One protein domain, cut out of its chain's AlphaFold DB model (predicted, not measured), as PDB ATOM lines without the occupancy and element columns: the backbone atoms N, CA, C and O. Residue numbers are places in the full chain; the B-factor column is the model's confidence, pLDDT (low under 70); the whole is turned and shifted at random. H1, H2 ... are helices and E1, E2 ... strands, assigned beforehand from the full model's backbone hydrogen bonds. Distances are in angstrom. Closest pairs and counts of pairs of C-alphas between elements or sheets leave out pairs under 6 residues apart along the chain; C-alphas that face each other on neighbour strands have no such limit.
ATOM      1  N   ASP A  14     124.562 130.640 132.583       90.38
ATOM      2  CA  ASP A  14     123.278 131.281 132.338       90.38
ATOM      3  C   ASP A  14     122.211 130.539 133.138       90.38
ATOM      4  O   ASP A  14     121.994 129.344 132.946       90.38
ATOM      5  N   ALA A  15     121.552 131.223 134.071       90.38
ATOM      6  CA  ALA A  15     120.517 130.623 134.903       90.38
ATOM      7  C   ALA A  15     119.268 131.497 134.969       90.38
ATOM      8  O   ALA A  15     119.333 132.715 135.143       90.38
ATOM      9  N   HIS A  16     118.114 130.846 134.886       89.50
ATOM     10  CA  HIS A  16     116.797 131.450 134.936       89.50
ATOM     11  C   HIS A  16     115.960 130.789 136.025       89.50
ATOM     12  O   HIS A  16     115.786 129.568 136.062       89.50
ATOM     13  N   LEU A  17     115.406 131.621 136.902       89.44
ATOM     14  CA  LEU A  17     114.371 131.213 137.838       89.44
ATOM     15  C   LEU A  17     113.012 131.522 137.211       89.44
ATOM     16  O   LEU A  17     112.668 132.684 137.000       89.44
ATOM     17  N   VAL A  18     112.253 130.479 136.901       87.38
ATOM     18  CA  VAL A  18     110.911 130.571 136.331       87.38
ATOM     19  C   VAL A  18     109.901 130.310 137.443       87.38
ATOM     20  O   VAL A  18     109.938 129.266 138.090       87.38
ATOM     21  N   ALA A  19     109.009 131.270 137.668       86.12
ATOM     22  CA  ALA A  19     107.849 131.102 138.530       86.12
ATOM     23  C   ALA A  19     106.632 130.821 137.645       86.12
ATOM     24  O   ALA A  19     106.233 131.677 136.855       86.12
ATOM     25  N   ASP A  20     106.070 129.621 137.753       82.38
ATOM     26  CA  ASP A  20     104.854 129.220 137.052       82.38
ATOM     27  C   ASP A  20     103.728 128.896 138.056       82.38
ATOM     28  O   ASP A  20     103.907 128.965 139.274       82.38
ATOM     29  N   SER A  21     102.533 128.571 137.557       77.31
ATOM     30  CA  SER A  21     101.393 128.192 138.403       77.31
ATOM     31  C   SER A  21     101.582 126.853 139.133       77.31
ATOM     32  O   SER A  21     100.833 126.563 140.063       77.31
ATOM     33  N   SER A  22     102.566 126.044 138.726       76.50
ATOM     34  CA  SER A  22     102.944 124.769 139.346       76.50
ATOM     35  C   SER A  22     104.071 124.894 140.378       76.50
ATOM     36  O   SER A  22     104.308 123.941 141.117       76.50
ATOM     37  N   GLY A  23     104.739 126.050 140.466       81.62
ATOM     38  CA  GLY A  23     105.774 126.332 141.456       81.62
ATOM     39  C   GLY A  23     106.962 127.122 140.903       81.62
ATOM     40  O   GLY A  23     106.901 127.772 139.859       81.62
ATOM     41  N   LEU A  24     108.070 127.076 141.645       86.19
ATOM     42  CA  LEU A  24     109.342 127.678 141.255       86.19
ATOM     43  C   LEU A  24     110.249 126.622 140.622       86.19
ATOM     44  O   LEU A  24     110.485 125.565 141.202       86.19
ATOM     45  N   ARG A  25     110.798 126.932 139.447       87.06
ATOM     46  CA  ARG A  25     111.752 126.084 138.728       87.06
ATOM     47  C   ARG A  25     113.004 126.878 138.387       87.06
ATOM     48  O   ARG A  25     112.939 127.895 137.706       87.06
ATOM     49  N   LEU A  26     114.154 126.390 138.819       89.19
ATOM     50  CA  LEU A  26     115.467 126.864 138.416       89.19
ATOM     51  C   LEU A  26     115.966 126.038 137.226       89.19
ATOM     52  O   LEU A  26     116.086 124.812 137.304       89.19
ATOM     53  N   GLN A  27     116.271 126.720 136.130       90.06
ATOM     54  CA  GLN A  27     116.945 126.146 134.970       90.06
ATOM     55  C   GLN A  27     118.264 126.876 134.773       90.06
ATOM     56  O   GLN A  27     118.303 128.099 134.840       90.06
ATOM     57  N   GLY A  28     119.341 126.140 134.545       90.44
ATOM     58  CA  GLY A  28     120.646 126.727 134.286       90.44
ATOM     59  C   GLY A  28     121.431 125.926 133.271       90.44
ATOM     60  O   GLY A  28     121.266 124.711 133.165       90.44
ATOM     61  N   VAL A  29     122.284 126.619 132.536       91.94
ATOM     62  CA  VAL A  29     123.234 126.056 131.590       91.94
ATOM     63  C   VAL A  29     124.609 126.614 131.930       91.94
ATOM     64  O   VAL A  29     124.773 127.814 132.130       91.94
ATOM     65  N   ALA A  30     125.599 125.735 132.033       91.75
ATOM     66  CA  ALA A  30     126.992 126.104 132.244       91.75
ATOM     67  C   ALA A  30     127.851 125.538 131.115       91.75
ATOM     68  O   ALA A  30     127.722 124.365 130.763       91.75
ATOM     69  N   ARG A  31     128.758 126.350 130.565       89.44
ATOM     70  CA  ARG A  31     129.684 125.879 129.526       89.44
ATOM     71  C   ARG A  31     130.894 125.194 130.138       89.44
ATOM     72  O   ARG A  31     131.582 125.801 130.966       89.44
ATOM     73  N   VAL A  32     131.207 123.986 129.672       87.62
ATOM     74  CA  VAL A  32     132.344 123.190 130.171       87.62
ATOM     75  C   VAL A  32     133.675 123.916 129.942       87.62
ATOM     76  O   VAL A  32     134.513 123.982 130.841       87.62
ATOM     77  N   GLU A  33     133.839 124.563 128.784       84.81
ATOM     78  CA  GLU A  33     135.031 125.355 128.435       84.81
ATOM     79  C   GLU A  33     135.329 126.497 129.425       84.81
ATOM     80  O   GLU A  33     136.473 126.933 129.563       84.81
ATOM     81  N   SER A  34     134.319 126.972 130.160       86.31
ATOM     82  CA  SER A  34     134.448 128.108 131.079       86.31
ATOM     83  C   SER A  34     134.999 127.735 132.458       86.31
ATOM     84  O   SER A  34     135.002 128.564 133.372       86.31
ATOM     85  N   ILE A  35     135.456 126.492 132.634       84.94
ATOM     86  CA  ILE A  35     136.002 126.017 133.901       84.94
ATOM     87  C   ILE A  35     137.253 126.814 134.306       84.94
ATOM     88  O   ILE A  35     138.164 127.055 133.513       84.94
ATOM     89  N   SER A  36     137.323 127.211 135.574       82.50
ATOM     90  CA  SER A  36     138.374 128.064 136.137       82.50
ATOM     91  C   SER A  36     139.633 127.287 136.556       82.50
ATOM     92  O   SER A  36     140.283 127.637 137.545       82.50
ATOM     93  N   ILE A  37     139.966 126.200 135.853       80.62
ATOM     94  CA  ILE A  37     141.224 125.470 136.053       80.62
ATOM     95  C   ILE A  37     142.284 126.160 135.200       80.62
ATOM     96  O   ILE A  37     142.280 126.039 133.975       80.62
ATOM     97  N   ASN A  38     143.168 126.898 135.869       72.81
ATOM     98  CA  ASN A  38     144.244 127.645 135.216       72.81
ATOM     99  C   ASN A  38     145.609 126.958 135.346       72.81
ATOM    100  O   ASN A  38     146.500 127.246 134.557       72.81
ATOM    101  N   ASN A  39     145.803 126.081 136.338       71.88
ATOM    102  CA  ASN A  39     147.094 125.438 136.569       71.88
ATOM    103  C   ASN A  39     146.914 124.081 137.278       71.88
ATOM    104  O   ASN A  39     146.261 124.060 138.327       71.88
ATOM    105  N   PRO A  40     147.488 122.972 136.773       80.12
ATOM    106  CA  PRO A  40     148.233 122.812 135.513       80.12
ATOM    107  C   PRO A  40     147.334 122.859 134.257       80.12
ATOM    108  O   PRO A  40     146.204 122.364 134.307       80.12
ATOM    109  N   PRO A  41     147.797 123.417 133.122       77.50
ATOM    110  CA  PRO A  41     147.029 123.453 131.875       77.50
ATOM    111  C   PRO A  41     146.801 122.064 131.255       77.50
ATOM    112  O   PRO A  41     145.757 121.835 130.645       77.50
ATOM    113  N   GLU A  42     147.709 121.107 131.460       81.50
ATOM    114  CA  GLU A  42     147.550 119.721 130.993       81.50
ATOM    115  C   GLU A  42     146.370 119.045 131.700       81.50
ATOM    116  O   GLU A  42     145.584 118.318 131.095       81.50
ATOM    117  N   PHE A  43     146.197 119.352 132.988       83.88
ATOM    118  CA  PHE A  43     145.072 118.857 133.770       83.88
ATOM    119  C   PHE A  43     143.744 119.438 133.274       83.88
ATOM    120  O   PHE A  43     142.752 118.720 133.187       83.88
ATOM    121  N   ARG A  44     143.726 120.716 132.877       84.06
ATOM    122  CA  ARG A  44     142.546 121.338 132.260       84.06
ATOM    123  C   ARG A  44     142.143 120.607 130.980       84.06
ATOM    124  O   ARG A  44     140.969 120.286 130.837       84.06
ATOM    125  N   GLN A  45     143.083 120.343 130.071       84.00
ATOM    126  CA  GLN A  45     142.779 119.645 128.816       84.00
ATOM    127  C   GLN A  45     142.197 118.255 129.068       84.00
ATOM    128  O   GLN A  45     141.200 117.898 128.452       84.00
ATOM    129  N   HIS A  46     142.767 117.510 130.017       85.56
ATOM    130  CA  HIS A  46     142.274 116.180 130.358       85.56
ATOM    131  C   HIS A  46     140.887 116.204 131.013       85.56
ATOM    132  O   HIS A  46     140.052 115.364 130.710       85.56
ATOM    133  N   VAL A  47     140.608 117.182 131.877       84.88
ATOM    134  CA  VAL A  47     139.286 117.315 132.506       84.88
ATOM    135  C   VAL A  47     138.230 117.766 131.491       84.88
ATOM    136  O   VAL A  47     137.119 117.249 131.508       84.88
ATOM    137  N   VAL A  48     138.561 118.713 130.608       85.94
ATOM    138  CA  VAL A  48     137.604 119.295 129.651       85.94
ATOM    139  C   VAL A  48     137.369 118.386 128.446       85.94
ATOM    140  O   VAL A  48     136.217 118.131 128.129       85.94
ATOM    141  N   HIS A  49     138.422 117.892 127.792       86.12
ATOM    142  CA  HIS A  49     138.328 117.115 126.544       86.12
ATOM    143  C   HIS A  49     138.540 115.609 126.750       86.12
ATOM    144  O   HIS A  49     138.470 114.832 125.804       86.12
ATOM    145  N   GLY A  50     138.846 115.163 127.971       86.25
ATOM    146  CA  GLY A  50     138.957 113.738 128.259       86.25
ATOM    147  C   GLY A  50     137.586 113.070 128.231       86.25
ATOM    148  O   GLY A  50     136.675 113.497 128.942       86.25
ATOM    149  N   ALA A  51     137.480 111.982 127.466       82.81
ATOM    150  CA  ALA A  51     136.275 111.158 127.367       82.81
ATOM    151  C   ALA A  51     135.831 110.559 128.718       82.81
ATOM    152  O   ALA A  51     134.664 110.230 128.898       82.81
ATOM    153  N   ASP A  52     136.748 110.448 129.685       84.38
ATOM    154  CA  ASP A  52     136.464 109.931 131.029       84.38
ATOM    155  C   ASP A  52     135.817 110.969 131.972       84.38
ATOM    156  O   ASP A  52     135.397 110.617 133.077       84.38
ATOM    157  N   PHE A  53     135.760 112.250 131.577       85.56
ATOM    158  CA  PHE A  53     135.275 113.353 132.416       85.56
ATOM    159  C   PHE A  53     134.094 114.085 131.779       85.56
ATOM    160  O   PHE A  53     132.978 113.571 131.772       85.56
ATOM    161  N   PHE A  54     134.314 115.322 131.322       84.44
ATOM    162  CA  PHE A  54     133.251 116.152 130.772       84.44
ATOM    163  C   PHE A  54     133.039 115.921 129.280       84.44
ATOM    164  O   PHE A  54     131.959 116.254 128.807       84.44
ATOM    165  N   ASP A  55     134.037 115.374 128.569       87.44
ATOM    166  CA  ASP A  55     133.985 115.158 127.120       87.44
ATOM    167  C   ASP A  55     133.385 116.366 126.379       87.44
ATOM    168  O   ASP A  55     132.382 116.276 125.671       87.44
ATOM    169  N   GLY A  56     133.960 117.545 126.624       84.56
ATOM    170  CA  GLY A  56     133.421 118.832 126.190       84.56
ATOM    171  C   GLY A  56     133.272 118.971 124.674       84.56
ATOM    172  O   GLY A  56     132.533 119.847 124.228       84.56
ATOM    173  N   ASP A  57     133.918 118.098 123.896       85.31
ATOM    174  CA  ASP A  57     133.768 118.037 122.443       85.31
ATOM    175  C   ASP A  57     132.403 117.445 122.035       85.31
ATOM    176  O   ASP A  57     131.789 117.922 121.080       85.31
ATOM    177  N   ASN A  58     131.882 116.466 122.787       87.62
ATOM    178  CA  ASN A  58     130.549 115.882 122.568       87.62
ATOM    179  C   ASN A  58     129.466 116.510 123.463       87.62
ATOM    180  O   ASN A  58     128.291 116.558 123.088       87.62
ATOM    181  N   HIS A  59     129.850 117.011 124.639       88.56
ATOM    182  CA  HIS A  59     128.958 117.574 125.651       88.56
ATOM    183  C   HIS A  59     129.450 118.952 126.127       88.56
ATOM    184  O   HIS A  59     129.904 119.105 127.262       88.56
ATOM    185  N   PRO A  60     129.331 119.998 125.290       88.12
ATOM    186  CA  PRO A  60     129.868 121.325 125.607       88.12
ATOM    187  C   PRO A  60     129.117 122.050 126.739       88.12
ATOM    188  O   PRO A  60     129.640 123.005 127.326       88.12
ATOM    189  N   GLU A  61     127.897 121.610 127.058       90.56
ATOM    190  CA  GLU A  61     126.984 122.281 127.983       90.56
ATOM    191  C   GLU A  61     126.490 121.352 129.096       90.56
ATOM    192  O   GLU A  61     125.997 120.249 128.857       90.56
ATOM    193  N   ILE A  62     126.554 121.842 130.333       89.94
ATOM    194  CA  ILE A  62     125.989 121.197 131.517       89.94
ATOM    195  C   ILE A  62     124.646 121.858 131.808       89.94
ATOM    196  O   ILE A  62     124.589 123.038 132.153       89.94
ATOM    197  N   THR A  63     123.562 121.090 131.706       91.06
ATOM    198  CA  THR A  63     122.211 121.573 132.014       91.06
ATOM    199  C   THR A  63     121.800 121.162 133.425       91.06
ATOM    200  O   THR A  63     121.806 119.982 133.770       91.06
ATOM    201  N   VAL A  64     121.364 122.130 134.226       88.81
ATOM    202  CA  VAL A  64     120.780 121.920 135.553       88.81
ATOM    203  C   VAL A  64     119.295 122.257 135.500       88.81
ATOM    204  O   VAL A  64     118.899 123.328 135.042       88.81
ATOM    205  N   ARG A  65     118.461 121.341 135.996       89.44
ATOM    206  CA  ARG A  65     117.016 121.543 136.147       89.44
ATOM    207  C   ARG A  65     116.605 121.156 137.556       89.44
ATOM    208  O   ARG A  65     116.760 120.000 137.944       89.44
ATOM    209  N   SER A  66     116.081 122.107 138.322       87.31
ATOM    210  CA  SER A  66     115.513 121.800 139.633       87.31
ATOM    211  C   SER A  66     114.142 121.152 139.480       87.31
ATOM    212  O   SER A  66     113.325 121.605 138.675       87.31
TER     213      SER A  66
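Overview. This is residues 14 to 66 of the 134 residues of an uncharacterized protein of Pseudonocardiales bacterium (UniProt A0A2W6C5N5). The domain is a long rod made of two parts end to end: a narrow three-stranded sheet, and beyond one end of it a short helix, H1, with loops. A long hairpin of E1 and E2 makes most of the sheet, the shorter strand E3 runs along the other side of E2, and the turn of the hairpin and H1 lie toward opposite ends of the rod. The 53 printed residues have three named strands and one named helix, in the order E1, E2, H1, E3; the class is mixed, helices and strands, and the sheet, in the order E1, E2, E3, is antiparallel throughout. The whole is only just loose, close to extended, with a radius of gyration of the C-alphas of 14.7 A and spans of 47 by 20 by 12 A.

Along the chain. E1 holds residues 14 to 20 and measures 19.1 A from first to last C-alpha, with C-alpha 14 at (123.278, 131.281, 132.338) and C-alpha 20 at (104.854, 129.220, 137.052). E2, the longest strand, holds residues 23 to 31 and measures 26.7 A from first to last C-alpha. H1 holds residues 41 to 49 and measures 12.0 A, beginning with C-alpha 41 at (147.029, 123.453, 131.875). E3 holds residues 61 to 65, 12.9 A long, and ends with C-alpha 65 at (117.016, 121.543, 136.147).

Arrangement. E1 and E2 form a hairpin, antiparallel at 166 degrees between their directions. The C-alphas of Ala 15 and Gly 28 face each other at 3.9 A, and N 16 and O 27 are within hydrogen-bond range at 2.8 A, as are N 29 and O 14 at 2.8 A. E2, the inner strand, is also antiparallel to E3, at 168 degrees. There the C-alphas of Val 29 and Thr 63 face each other at 4.6 A, and N 30 and O 62 are 2.9 A apart, N 64 and O 28 2.8 A, both within hydrogen-bond range. E1 and E3 are the edge strands. H1 is not on the sheet, with 0 pairs of C-alphas within 10 A, and is apart from E1. In H1 every O i to N i+4 pair is within hydrogen-bond range.

Size, cuts and confidence. The two C-alphas farthest apart, those of Ser 21 and Glu 42, are 47.5 A from each other. Residues 38 to 43, of which 41 to 43 belong to H1, stand free. The link from E1 to E2 is tight, with 2 residues; that from E2 to H1 is short, with 9; that from H1 to E3 is long, with 11. The printed part has no cut. The mean pLDDT of the printed part is 85.6, and no printed residue is under 70.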